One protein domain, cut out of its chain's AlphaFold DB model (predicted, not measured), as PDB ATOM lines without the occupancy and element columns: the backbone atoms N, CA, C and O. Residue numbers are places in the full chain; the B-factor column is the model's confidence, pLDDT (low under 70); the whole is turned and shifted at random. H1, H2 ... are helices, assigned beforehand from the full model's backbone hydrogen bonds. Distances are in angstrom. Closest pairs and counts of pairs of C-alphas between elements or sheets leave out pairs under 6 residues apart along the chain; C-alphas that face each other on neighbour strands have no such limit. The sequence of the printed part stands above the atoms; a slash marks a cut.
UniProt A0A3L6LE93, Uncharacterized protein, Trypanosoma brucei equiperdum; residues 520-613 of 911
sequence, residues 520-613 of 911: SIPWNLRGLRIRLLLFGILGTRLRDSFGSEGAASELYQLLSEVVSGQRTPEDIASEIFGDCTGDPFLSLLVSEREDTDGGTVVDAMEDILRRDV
ATOM      1  N   SER A 520     -59.697 -63.238 209.872       81.94
ATOM      2  CA  SER A 520     -59.784 -61.812 210.202       81.94
ATOM      3  C   SER A 520     -58.495 -61.106 209.779       81.94
ATOM      4  O   SER A 520     -57.594 -60.862 210.594       81.94
ATOM      5  N   ILE A 521     -58.386 -60.835 208.478       87.69
ATOM      6  CA  ILE A 521     -57.232 -60.154 207.889       87.69
ATOM      7  C   ILE A 521     -57.374 -58.641 208.138       87.69
ATOM      8  O   ILE A 521     -58.433 -58.083 207.867       87.69
ATOM      9  N   PRO A 522     -56.354 -57.967 208.689       87.44
ATOM     10  CA  PRO A 522     -56.396 -56.547 208.972       87.44
ATOM     11  C   PRO A 522     -55.986 -55.757 207.733       87.44
ATOM     12  O   PRO A 522     -55.182 -56.217 206.922       87.44
ATOM     13  N   TRP A 523     -56.487 -54.530 207.635       89.00
ATOM     14  CA  TRP A 523     -56.133 -53.576 206.584       89.00
ATOM     15  C   TRP A 523     -54.762 -52.924 206.823       89.00
ATOM     16  O   TRP A 523     -54.653 -51.719 207.015       89.00
ATOM     17  N   ASN A 524     -53.705 -53.732 206.935       87.81
ATOM     18  CA  ASN A 524     -52.320 -53.259 207.003       87.81
ATOM     19  C   ASN A 524     -51.310 -54.385 206.727       87.81
ATOM     20  O   ASN A 524     -51.562 -55.563 206.993       87.81
ATOM     21  N   LEU A 525     -50.121 -54.001 206.252       86.56
ATOM     22  CA  LEU A 525     -49.058 -54.944 205.877       86.56
ATOM     23  C   LEU A 525     -48.453 -55.679 207.076       86.56
ATOM     24  O   LEU A 525     -48.137 -56.864 206.972       86.56
ATOM     25  N   ARG A 526     -48.344 -55.013 208.234       86.56
ATOM     26  CA  ARG A 526     -47.818 -55.610 209.473       86.56
ATOM     27  C   ARG A 526     -48.633 -56.830 209.895       86.56
ATOM     28  O   ARG A 526     -48.086 -57.898 210.146       86.56
ATOM     29  N   GLY A 527     -49.948 -56.675 209.975       86.94
ATOM     30  CA  GLY A 527     -50.852 -57.732 210.399       86.94
ATOM     31  C   GLY A 527     -50.912 -58.874 209.389       86.94
ATOM     32  O   GLY A 527     -50.941 -60.038 209.793       86.94
ATOM     33  N   LEU A 528     -50.849 -58.570 208.090       88.44
ATOM     34  CA  LEU A 528     -50.726 -59.589 207.050       88.44
ATOM     35  C   LEU A 528     -49.422 -60.396 207.190       88.44
ATOM     36  O   LEU A 528     -49.471 -61.626 207.179       88.44
ATOM     37  N   ARG A 529     -48.276 -59.732 207.410       87.88
ATOM     38  CA  ARG A 529     -46.993 -60.411 207.663       87.88
ATOM     39  C   ARG A 529     -47.063 -61.309 208.895       87.88
ATOM     40  O   ARG A 529     -46.610 -62.445 208.827       87.88
ATOM     41  N   ILE A 530     -47.674 -60.844 209.984       88.12
ATOM     42  CA  ILE A 530     -47.859 -61.650 211.202       88.12
ATOM     43  C   ILE A 530     -48.631 -62.947 210.901       88.12
ATOM     44  O   ILE A 530     -48.227 -64.014 211.351       88.12
ATOM     45  N   ARG A 531     -49.697 -62.887 210.094       89.94
ATOM     46  CA  ARG A 531     -50.490 -64.071 209.706       89.94
ATOM     47  C   ARG A 531     -49.684 -65.063 208.871       89.94
ATOM     48  O   ARG A 531     -49.767 -66.266 209.116       89.94
ATOM     49  N   LEU A 532     -48.879 -64.564 207.930       89.19
ATOM     50  CA  LEU A 532     -47.964 -65.383 207.127       89.19
ATOM     51  C   LEU A 532     -46.898 -66.061 208.002       89.19
ATOM     52  O   LEU A 532     -46.702 -67.270 207.901       89.19
ATOM     53  N   LEU A 533     -46.271 -65.310 208.912       87.12
ATOM     54  CA  LEU A 533     -45.271 -65.823 209.851       87.12
ATOM     55  C   LEU A 533     -45.847 -66.900 210.780       87.12
ATOM     56  O   LEU A 533     -45.250 -67.964 210.941       87.12
ATOM     57  N   LEU A 534     -47.023 -66.649 211.365       87.94
ATOM     58  CA  LEU A 534     -47.714 -67.612 212.224       87.94
ATOM     59  C   LEU A 534     -48.061 -68.892 211.473       87.94
ATOM     60  O   LEU A 534     -47.822 -69.981 211.989       87.94
ATOM     61  N   PHE A 535     -48.599 -68.769 210.257       88.88
ATOM     62  CA  PHE A 535     -48.914 -69.927 209.426       88.88
ATOM     63  C   PHE A 535     -47.656 -70.746 209.127       88.88
ATOM     64  O   PHE A 535     -47.664 -71.964 209.301       88.88
ATOM     65  N   GLY A 536     -46.564 -70.077 208.741       85.94
ATOM     66  CA  GLY A 536     -45.280 -70.714 208.473       85.94
ATOM     67  C   GLY A 536     -44.754 -71.483 209.683       85.94
ATOM     68  O   GLY A 536     -44.518 -72.685 209.588       85.94
ATOM     69  N   ILE A 537     -44.632 -70.833 210.845       84.12
ATOM     70  CA  ILE A 537     -44.076 -71.477 212.044       84.12
ATOM     71  C   ILE A 537     -44.952 -72.618 212.542       84.12
ATOM     72  O   ILE A 537     -44.439 -73.713 212.775       84.12
ATOM     73  N   LEU A 538     -46.256 -72.395 212.702       85.00
ATOM     74  CA  LEU A 538     -47.157 -73.448 213.165       85.00
ATOM     75  C   LEU A 538     -47.162 -74.628 212.177       85.00
ATOM     76  O   LEU A 538     -47.125 -75.780 212.605       85.00
ATOM     77  N   GLY A 539     -47.087 -74.356 210.869       83.25
ATOM     78  CA  GLY A 539     -46.903 -75.373 209.833       83.25
ATOM     79  C   GLY A 539     -45.594 -76.154 209.982       83.25
ATOM     80  O   GLY A 539     -45.609 -77.383 209.927       83.25
ATOM     81  N   THR A 540     -44.466 -75.478 210.236       80.19
ATOM     82  CA  THR A 540     -43.182 -76.160 210.489       80.19
ATOM     83  C   THR A 540     -43.202 -76.997 211.763       80.19
ATOM     84  O   THR A 540     -42.740 -78.129 211.731       80.19
ATOM     85  N   ARG A 541     -43.810 -76.520 212.857       78.62
ATOM     86  CA  ARG A 541     -43.927 -77.291 214.107       78.62
ATOM     87  C   ARG A 541     -44.755 -78.555 213.923       78.62
ATOM     88  O   ARG A 541     -44.354 -79.609 214.412       78.62
ATOM     89  N   LEU A 542     -45.875 -78.459 213.203       77.06
ATOM     90  CA  LEU A 542     -46.688 -79.622 212.837       77.06
ATOM     91  C   LEU A 542     -45.879 -80.605 211.993       77.06
ATOM     92  O   LEU A 542     -45.924 -81.804 212.256       77.06
ATOM     93  N   ARG A 543     -45.093 -80.084 211.042       74.44
ATOM     94  CA  ARG A 543     -44.226 -80.901 210.197       74.44
ATOM     95  C   ARG A 543     -43.124 -81.616 210.971       74.44
ATOM     96  O   ARG A 543     -42.865 -82.792 210.748       74.44
ATOM     97  N   ASP A 544     -42.476 -80.914 211.884       71.38
ATOM     98  CA  ASP A 544     -41.298 -81.424 212.577       71.38
ATOM     99  C   ASP A 544     -41.687 -82.317 213.777       71.38
ATOM    100  O   ASP A 544     -40.877 -83.110 214.250       71.38
ATOM    101  N   SER A 545     -42.945 -82.243 214.236       65.31
ATOM    102  CA  SER A 545     -43.470 -82.976 215.403       65.31
ATOM    103  C   SER A 545     -44.490 -84.071 215.053       65.31
ATOM    104  O   SER A 545     -45.236 -84.525 215.934       65.31
ATOM    105  N   PHE A 546     -44.556 -84.489 213.782       57.56
ATOM    106  CA  PHE A 546     -45.468 -85.539 213.315       57.56
ATOM    107  C   PHE A 546     -45.344 -86.821 214.156       57.56
ATOM    108  O   PHE A 546     -44.248 -87.324 214.385       57.56
ATOM    109  N   GLY A 547     -46.484 -87.344 214.624       52.94
ATOM    110  CA  GLY A 547     -46.557 -88.539 215.479       52.94
ATOM    111  C   GLY A 547     -46.547 -88.263 216.988       52.94
ATOM    112  O   GLY A 547     -46.859 -89.159 217.767       52.94
ATOM    113  N   SER A 548     -46.269 -87.029 217.426       53.78
ATOM    114  CA  SER A 548     -46.541 -86.622 218.807       53.78
ATOM    115  C   SER A 548     -47.977 -86.094 218.913       53.78
ATOM    116  O   SER A 548     -48.329 -85.091 218.293       53.78
ATOM    117  N   GLU A 549     -48.827 -86.730 219.728       60.16
ATOM    118  CA  GLU A 549     -50.156 -86.181 220.064       60.16
ATOM    119  C   GLU A 549     -50.057 -84.740 220.609       60.16
ATOM    120  O   GLU A 549     -51.007 -83.961 220.503       60.16
ATOM    121  N   GLY A 550     -48.886 -84.361 221.139       61.81
ATOM    122  CA  GLY A 550     -48.574 -83.042 221.682       61.81
ATOM    123  C   GLY A 550     -48.705 -81.887 220.685       61.81
ATOM    124  O   GLY A 550     -49.372 -80.914 221.014       61.81
ATOM    125  N   ALA A 551     -48.153 -81.980 219.469       66.25
ATOM    126  CA  ALA A 551     -48.155 -80.845 218.532       66.25
ATOM    127  C   ALA A 551     -49.535 -80.562 217.915       66.25
ATOM    128  O   ALA A 551     -49.932 -79.409 217.747       66.25
ATOM    129  N   ALA A 552     -50.309 -81.614 217.630       70.62
ATOM    130  CA  ALA A 552     -51.706 -81.454 217.232       70.62
ATOM    131  C   ALA A 552     -52.542 -80.883 218.391       70.62
ATOM    132  O   ALA A 552     -53.369 -79.999 218.178       70.62
ATOM    133  N   SER A 553     -52.294 -81.344 219.623       76.94
ATOM    134  CA  SER A 553     -52.961 -80.827 220.822       76.94
ATOM    135  C   SER A 553     -52.624 -79.362 221.104       76.94
ATOM    136  O   SER A 553     -53.534 -78.606 221.435       76.94
ATOM    137  N   GLU A 554     -51.371 -78.940 220.905       81.25
ATOM    138  CA  GLU A 554     -50.936 -77.539 221.003       81.25
ATOM    139  C   GLU A 554     -51.682 -76.667 219.987       81.25
ATOM    140  O   GLU A 554     -52.279 -75.657 220.357       81.25
ATOM    141  N   LEU A 555     -51.750 -77.094 218.719       83.00
ATOM    142  CA  LEU A 555     -52.513 -76.383 217.691       83.00
ATOM    143  C   LEU A 555     -54.001 -76.274 218.059       83.00
ATOM    144  O   LEU A 555     -54.611 -75.220 217.889       83.00
ATOM    145  N   TYR A 556     -54.603 -77.349 218.572       82.94
ATOM    146  CA  TYR A 556     -56.002 -77.330 219.000       82.94
ATOM    147  C   TYR A 556     -56.242 -76.428 220.213       82.94
ATOM    148  O   TYR A 556     -57.296 -75.793 220.295       82.94
ATOM    149  N   GLN A 557     -55.287 -76.359 221.140       84.25
ATOM    150  CA  GLN A 557     -55.344 -75.439 222.269       84.25
ATOM    151  C   GLN A 557     -55.281 -73.987 221.781       84.25
ATOM    152  O   GLN A 557     -56.148 -73.194 222.143       84.25
ATOM    153  N   LEU A 558     -54.341 -73.661 220.889       84.69
ATOM    154  CA  LEU A 558     -54.234 -72.328 220.290       84.69
ATOM    155  C   LEU A 558     -55.501 -71.950 219.512       84.69
ATOM    156  O   LEU A 558     -56.005 -70.840 219.665       84.69
ATOM    157  N   LEU A 559     -56.081 -72.878 218.742       84.69
ATOM    158  CA  LEU A 559     -57.373 -72.664 218.083       84.69
ATOM    159  C   LEU A 559     -58.457 -72.289 219.103       84.69
ATOM    160  O   LEU A 559     -59.238 -71.366 218.868       84.69
ATOM    161  N   SER A 560     -58.519 -72.999 220.231       83.00
ATOM    162  CA  SER A 560     -59.475 -72.711 221.301       83.00
ATOM    163  C   SER A 560     -59.251 -71.321 221.899       83.00
ATOM    164  O   SER A 560     -60.216 -70.586 222.100       83.00
ATOM    165  N   GLU A 561     -58.003 -70.924 222.146       83.00
ATOM    166  CA  GLU A 561     -57.643 -69.603 222.679       83.00
ATOM    167  C   GLU A 561     -58.017 -68.470 221.703       83.00
ATOM    168  O   GLU A 561     -58.633 -67.483 222.114       83.00
ATOM    169  N   VAL A 562     -57.754 -68.644 220.402       81.81
ATOM    170  CA  VAL A 562     -58.113 -67.671 219.352       81.81
ATOM    171  C   VAL A 562     -59.629 -67.556 219.193       81.81
ATOM    172  O   VAL A 562     -60.187 -66.461 219.222       81.81
ATOM    173  N   VAL A 563     -60.334 -68.683 219.063       76.69
ATOM    174  CA  VAL A 563     -61.789 -68.692 218.822       76.69
ATOM    175  C   VAL A 563     -62.579 -68.335 220.085       76.69
ATOM    176  O   VAL A 563     -63.697 -67.838 219.998       76.69
ATOM    177  N   SER A 564     -62.029 -68.542 221.280       73.94
ATOM    178  CA  SER A 564     -62.629 -68.023 222.516       73.94
ATOM    179  C   SER A 564     -62.354 -66.533 222.735       73.94
ATOM    180  O   SER A 564     -62.977 -65.940 223.612       73.94
ATOM    181  N   GLY A 565     -61.483 -65.917 221.926       74.88
ATOM    182  CA  GLY A 565     -61.064 -64.525 222.074       74.88
ATOM    183  C   GLY A 565     -60.153 -64.284 223.281       74.88
ATOM    184  O   GLY A 565     -60.023 -63.144 223.715       74.88
ATOM    185  N   GLN A 566     -59.557 -65.339 223.850       81.00
ATOM    186  CA  GLN A 566     -58.600 -65.235 224.955       81.00
ATOM    187  C   GLN A 566     -57.247 -64.689 224.497       81.00
ATOM    188  O   GLN A 566     -56.574 -64.015 225.273       81.00
ATOM    189  N   ARG A 567     -56.857 -64.977 223.251       81.94
ATOM    190  CA  ARG A 567     -55.636 -64.464 222.625       81.94
ATOM    191  C   ARG A 567     -55.911 -64.032 221.195       81.94
ATOM    192  O   ARG A 567     -56.666 -64.687 220.477       81.94
ATOM    193  N   THR A 568     -55.280 -62.946 220.775       83.44
ATOM    194  CA  THR A 568     -55.246 -62.547 219.368       83.44
ATOM    195  C   THR A 568     -54.078 -63.227 218.646       83.44
ATOM    196  O   THR A 568     -53.103 -63.622 219.290       83.44
ATOM    197  N   PRO A 569     -54.130 -63.367 217.309       84.19
ATOM    198  CA  PRO A 569     -52.970 -63.795 216.530       84.19
ATOM    199  C   PRO A 569     -51.729 -62.938 216.820       84.19
ATOM    200  O   PRO A 569     -50.622 -63.455 216.897       84.19
ATOM    201  N   GLU A 570     -51.903 -61.637 217.044       84.19
ATOM    202  CA  GLU A 570     -50.828 -60.717 217.407       84.19
ATOM    203  C   GLU A 570     -50.203 -61.042 218.777       84.19
ATOM    204  O   GLU A 570     -48.978 -60.983 218.910       84.19
ATOM    205  N   ASP A 571     -51.005 -61.446 219.769       84.94
ATOM    206  CA  ASP A 571     -50.509 -61.895 221.080       84.94
ATOM    207  C   ASP A 571     -49.714 -63.200 220.952       84.94
ATOM    208  O   ASP A 571     -48.626 -63.328 221.511       84.94
ATOM    209  N   ILE A 572     -50.234 -64.149 220.165       84.38
ATOM    210  CA  ILE A 572     -49.571 -65.433 219.894       84.38
ATOM    211  C   ILE A 572     -48.249 -65.197 219.166       84.38
ATOM    212  O   ILE A 572     -47.234 -65.803 219.503       84.38
ATOM    213  N   ALA A 573     -48.232 -64.289 218.190       83.00
ATOM    214  CA  ALA A 573     -47.002 -63.916 217.514       83.00
ATOM    215  C   ALA A 573     -46.005 -63.297 218.499       83.00
ATOM    216  O   ALA A 573     -44.848 -63.699 218.530       83.00
ATOM    217  N   SER A 574     -46.447 -62.392 219.367       81.00
ATOM    218  CA  SER A 574     -45.552 -61.762 220.345       81.00
ATOM    219  C   SER A 574     -44.958 -62.777 221.339       81.00
ATOM    220  O   SER A 574     -43.807 -62.664 221.748       81.00
ATOM    221  N   GLU A 575     -45.709 -63.819 221.703       82.38
ATOM    222  CA  GLU A 575     -45.221 -64.908 222.560       82.38
ATOM    223  C   GLU A 575     -44.238 -65.840 221.831       82.38
ATOM    224  O   GLU A 575     -43.221 -66.240 222.399       82.38
ATOM    225  N   ILE A 576     -44.519 -66.178 220.568       77.31
ATOM    226  CA  ILE A 576     -43.698 -67.100 219.769       77.31
ATOM    227  C   ILE A 576     -42.415 -66.427 219.254       77.31
ATOM    228  O   ILE A 576     -41.371 -67.077 219.195       77.31
ATOM    229  N   PHE A 577     -42.488 -65.151 218.873       70.50
ATOM    230  CA  PHE A 577     -41.413 -64.399 218.215       70.50
ATOM    231  C   PHE A 577     -40.735 -63.351 219.121       70.50
ATOM    232  O   PHE A 577     -39.747 -62.744 218.703       70.50
ATOM    233  N   GLY A 578     -41.235 -63.101 220.337       68.44
ATOM    234  CA  GLY A 578     -40.830 -61.941 221.143       68.44
ATOM    235  C   GLY A 578     -41.399 -60.634 220.572       68.44
ATOM    236  O   GLY A 578     -42.482 -60.632 219.999       68.44
ATOM    237  N   ASP A 579     -40.670 -59.514 220.641       59.16
ATOM    238  CA  ASP A 579     -41.151 -58.201 220.152       59.16
ATOM    239  C   ASP A 579     -41.386 -58.121 218.619       59.16
ATOM    240  O   ASP A 579     -41.655 -57.043 218.087       59.16
ATOM    241  N   CYS A 580     -41.266 -59.230 217.873       59.81
ATOM    242  CA  CYS A 580     -41.328 -59.305 216.403       59.81
ATOM    243  C   CYS A 580     -40.329 -58.370 215.676       59.81
ATOM    244  O   CYS A 580     -40.352 -58.266 214.451       59.81
ATOM    245  N   THR A 581     -39.426 -57.719 216.414       57.50
ATOM    246  CA  THR A 581     -38.421 -56.752 215.940       57.50
ATOM    247  C   THR A 581     -37.276 -57.398 215.167       57.50
ATOM    248  O   THR A 581     -36.537 -56.700 214.478       57.50
ATOM    249  N   GLY A 582     -37.122 -58.721 215.269       61.34
ATOM    250  CA  GLY A 582     -36.126 -59.490 214.522       61.34
ATOM    251  C   GLY A 582     -36.523 -59.832 213.081       61.34
ATOM    252  O   GLY A 582     -35.663 -60.290 212.332       61.34
ATOM    253  N   ASP A 583     -37.787 -59.636 212.677       77.88
ATOM    254  CA  ASP A 583     -38.193 -59.829 211.278       77.88
ATOM    255  C   ASP A 583     -37.776 -58.604 210.440       77.88
ATOM    256  O   ASP A 583     -38.161 -57.475 210.770       77.88
ATOM    257  N   PRO A 584     -37.000 -58.793 209.355       77.69
ATOM    258  CA  PRO A 584     -36.436 -57.687 208.590       77.69
ATOM    259  C   PRO A 584     -37.521 -56.807 207.965       77.69
ATOM    260  O   PRO A 584     -37.367 -55.589 207.933       77.69
ATOM    261  N   PHE A 585     -38.651 -57.381 207.548       82.56
ATOM    262  CA  PHE A 585     -39.750 -56.619 206.961       82.56
ATOM    263  C   PHE A 585     -40.544 -55.836 208.007       82.56
ATOM    264  O   PHE A 585     -40.870 -54.673 207.787       82.56
ATOM    265  N   LEU A 586     -40.809 -56.421 209.178       80.56
ATOM    266  CA  LEU A 586     -41.429 -55.683 210.280       80.56
ATOM    267  C   LEU A 586     -40.534 -54.545 210.784       80.56
ATOM    268  O   LEU A 586     -41.055 -53.490 211.138       80.56
ATOM    269  N   SER A 587     -39.209 -54.726 210.775       74.81
ATOM    270  CA  SER A 587     -38.260 -53.654 211.099       74.81
ATOM    271  C   SER A 587     -38.258 -52.540 210.041       74.81
ATOM    272  O   SER A 587     -38.307 -51.365 210.398       74.81
ATOM    273  N   LEU A 588     -38.326 -52.912 208.758       79.31
ATOM    274  CA  LEU A 588     -38.406 -51.996 207.620       79.31
ATOM    275  C   LEU A 588     -39.701 -51.161 207.641       79.31
ATOM    276  O   LEU A 588     -39.656 -49.950 207.442       79.31
ATOM    277  N   LEU A 589     -40.841 -51.770 207.988       76.62
ATOM    278  CA  LEU A 589     -42.116 -51.060 208.176       76.62
ATOM    279  C   LEU A 589     -42.080 -50.033 209.320       76.62
ATOM    280  O   LEU A 589     -42.855 -49.079 209.315       76.62
ATOM    281  N   VAL A 590     -41.234 -50.245 210.333       73.38
ATOM    282  CA  VAL A 590     -41.058 -49.294 211.439       73.38
ATOM    283  C   VAL A 590     -40.129 -48.151 211.024       73.38
ATOM    284  O   VAL A 590     -40.414 -47.012 211.381       73.38
ATOM    285  N   SER A 591     -39.077 -48.428 210.244       65.12
ATOM    286  CA  SER A 591     -38.115 -47.416 209.784       65.12
ATOM    287  C   SER A 591     -38.625 -46.534 208.639       65.12
ATOM    288  O   SER A 591     -38.387 -45.334 208.655       65.12
ATOM    289  N   GLU A 592     -39.379 -47.069 207.671       61.16
ATOM    290  CA  GLU A 592     -39.943 -46.264 206.564       61.16
ATOM    291  C   GLU A 592     -41.050 -45.301 207.008       61.16
ATOM    292  O   GLU A 592     -41.425 -44.389 206.279       61.16
ATOM    293  N   ARG A 593     -41.552 -45.431 208.240       55.88
ATOM    294  CA  ARG A 593     -42.430 -44.406 208.816       55.88
ATOM    295  C   ARG A 593     -41.696 -43.084 209.080       55.88
ATOM    296  O   ARG A 593     -42.355 -42.073 209.312       55.88
ATOM    297  N   GLU A 594     -40.361 -43.107 209.068       48.44
ATOM    298  CA  GLU A 594     -39.484 -41.957 209.301       48.44
ATOM    299  C   GLU A 594     -38.826 -41.425 208.007       48.44
ATOM    300  O   GLU A 594     -38.520 -40.234 207.959       48.44
ATOM    301  N   ASP A 595     -38.712 -42.238 206.942       43.25
ATOM    302  CA  ASP A 595     -38.064 -41.888 205.663       43.25
ATOM    303  C   ASP A 595     -38.998 -42.094 204.442       43.25
ATOM    304  O   ASP A 595     -39.618 -43.135 204.264       43.25
ATOM    305  N   THR A 596     -39.085 -41.093 203.560       43.44
ATOM    306  CA  THR A 596     -40.107 -40.915 202.500       43.44
ATOM    307  C   THR A 596     -40.031 -41.818 201.246       43.44
ATOM    308  O   THR A 596     -40.652 -41.477 200.240       43.44
ATOM    309  N   ASP A 597     -39.318 -42.948 201.253       49.66
ATOM    310  CA  ASP A 597     -39.125 -43.793 200.051       49.66
ATOM    311  C   ASP A 597     -40.007 -45.062 200.065       49.66
ATOM    312  O   ASP A 597     -39.545 -46.177 200.270       49.66
ATOM    313  N   GLY A 598     -41.308 -44.917 199.785       50.97
ATOM    314  CA  GLY A 598     -42.290 -46.023 199.821       50.97
ATOM    315  C   GLY A 598     -42.137 -47.133 198.760       50.97
ATOM    316  O   GLY A 598     -43.006 -47.999 198.653       50.97
ATOM    317  N   GLY A 599     -41.074 -47.119 197.947       61.53
ATOM    318  CA  GLY A 599     -40.785 -48.170 196.962       61.53
ATOM    319  C   GLY A 599     -40.159 -49.425 197.582       61.53
ATOM    320  O   GLY A 599     -40.431 -50.540 197.136       61.53
ATOM    321  N   THR A 600     -39.377 -49.265 198.651       68.62
ATOM    322  CA  THR A 600     -38.609 -50.355 199.263       68.62
ATOM    323  C   THR A 600     -39.472 -51.335 200.067       68.62
ATOM    324  O   THR A 600     -39.220 -52.540 200.003       68.62
ATOM    325  N   VAL A 601     -40.553 -50.887 200.724       72.38
ATOM    326  CA  VAL A 601     -41.557 -51.776 201.352       72.38
ATOM    327  C   VAL A 601     -42.271 -52.663 200.333       72.38
ATOM    328  O   VAL A 601     -42.511 -53.840 200.615       72.38
ATOM    329  N   VAL A 602     -42.626 -52.130 199.162       72.50
ATOM    330  CA  VAL A 602     -43.350 -52.900 198.138       72.50
ATOM    331  C   VAL A 602     -42.458 -54.008 197.587       72.50
ATOM    332  O   VAL A 602     -42.878 -55.163 197.558       72.50
ATOM    333  N   ASP A 603     -41.212 -53.683 197.242       76.00
ATOM    334  CA  ASP A 603     -40.237 -54.657 196.745       76.00
ATOM    335  C   ASP A 603     -39.909 -55.731 197.798       76.00
ATOM    336  O   ASP A 603     -39.859 -56.923 197.487       76.00
ATOM    337  N   ALA A 604     -39.771 -55.341 199.069       79.31
ATOM    338  CA  ALA A 604     -39.545 -56.288 200.159       79.31
ATOM    339  C   ALA A 604     -40.740 -57.234 200.373       79.31
ATOM    340  O   ALA A 604     -40.551 -58.416 200.674       79.31
ATOM    341  N   MET A 605     -41.975 -56.745 200.205       80.50
ATOM    342  CA  MET A 605     -43.157 -57.603 200.276       80.50
ATOM    343  C   MET A 605     -43.249 -58.543 199.072       80.50
ATOM    344  O   MET A 605     -43.619 -59.699 199.245       80.50
ATOM    345  N   GLU A 606     -42.875 -58.100 197.871       75.56
ATOM    346  CA  GLU A 606     -42.796 -58.976 196.694       75.56
ATOM    347  C   GLU A 606     -41.818 -60.138 196.911       75.56
ATOM    348  O   GLU A 606     -42.125 -61.284 196.579       75.56
ATOM    349  N   ASP A 607     -40.675 -59.885 197.544       78.94
ATOM    350  CA  ASP A 607     -39.732 -60.945 197.904       78.94
ATOM    351  C   ASP A 607     -40.308 -61.924 198.940       78.94
ATOM    352  O   ASP A 607     -40.068 -63.133 198.850       78.94
ATOM    353  N   ILE A 608     -41.118 -61.435 199.886       81.56
ATOM    354  CA  ILE A 608     -41.866 -62.282 200.827       81.56
ATOM    355  C   ILE A 608     -42.899 -63.135 200.088       81.56
ATOM    356  O   ILE A 608     -43.001 -64.333 200.363       81.56
ATOM    357  N   LEU A 609     -43.643 -62.548 199.145       75.81
ATOM    358  CA  LEU A 609     -44.648 -63.260 198.354       75.81
ATOM    359  C   LEU A 609     -44.036 -64.416 197.553       75.81
ATOM    360  O   LEU A 609     -44.663 -65.464 197.415       75.81
ATOM    361  N   ARG A 610     -42.792 -64.257 197.094       73.94
ATOM    362  CA  ARG A 610     -42.054 -65.287 196.352       73.94
ATOM    363  C   ARG A 610     -41.439 -66.389 197.212       73.94
ATOM    364  O   ARG A 610     -41.137 -67.449 196.680       73.94
ATOM    365  N   ARG A 611     -41.165 -66.149 198.498       74.56
ATOM    366  CA  ARG A 611     -40.377 -67.085 199.332       74.56
ATOM    367  C   ARG A 611     -41.158 -67.705 200.478       74.56
ATOM    368  O   ARG A 611     -41.018 -68.897 200.737       74.56
ATOM    369  N   ASP A 612     -41.982 -66.908 201.148       75.06
ATOM    370  CA  ASP A 612     -42.567 -67.277 202.437       75.06
ATOM    371  C   ASP A 612     -44.061 -67.617 202.337       75.06
ATOM    372  O   ASP A 612     -44.642 -68.138 203.292       75.06
ATOM    373  N   VAL A 613     -44.710 -67.314 201.206       82.81
ATOM    374  CA  VAL A 613     -46.149 -67.548 201.049       82.81
ATOM    375  C   VAL A 613     -46.433 -69.031 200.814       82.81
ATOM    376  O   VAL A 613     -45.895 -69.621 199.876       82.81
TER     377      VAL A 613
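AT A GLANCE: This is residues 520 to 613 of the 911 residues of an uncharacterized protein of Trypanosoma brucei equiperdum (UniProt A0A3L6LE93). One long helix, H1, runs through the middle of an elongated domain; H2 folds back from its last residues as a narrow V, and H3 crosses H1 at residues 527 to 534. Beside the first residues of H1, H4 and H5 form a second helical hairpin. The printed part has 94 residues with five named helices, H1 to H5 in chain order, and no named strand; its class is all helix. It is only just loose, close to compact, with a radius of gyration of the C-alphas of 15.2 A and spans of 49 by 27 by 21 A.

IN THESE COORDINATES: H1, residues 525 to 544, is 28.4 A long and begins at C-alpha 525 (-49.058, -54.944, 205.877). H2, residues 549 to 563, measures 21.0 A. H3 is residues 569 to 577, 11.7 A, and H4 is residues 584 to 591, 10.5 A. H5, residues 599 to 611, is 19.1 A long and ends at C-alpha 611 (-40.377, -67.085, 199.332).

HOW THE PARTS SIT: H1 is the hub. Its residues 538 to 542 alone touch H2, closest at the C-alphas of Leu 542 and Ala 551, 6.0 A; this hairpin has a shallow tilt of 24 degrees. H3 touches H1 at a steep tilt of 59 degrees, the closest C-alphas being Leu 534 and Ala 573, 6.5 A. H4 only just touches H1, with 3 pairs of C-alphas within 8 A, closest at Arg 526 and Leu 586, 6.4 A. H4 and H5 touch as a hairpin, closest at the C-alphas of Phe 585 and Ala 604, 6.8 A. H1 and H5 are near each other, while H2 and H5 are apart. In all five helices every O i to N i+4 pair is within hydrogen-bond range.

THE WHOLE: The C-alphas farthest apart, of Gly 547 and Thr 596, are 49.8 A apart. The printed part has no cut and no long link. Residues 544 to 549 stand free. Confidence is under 70 at residues 545 to 551, 578 to 582 and 591 to 600.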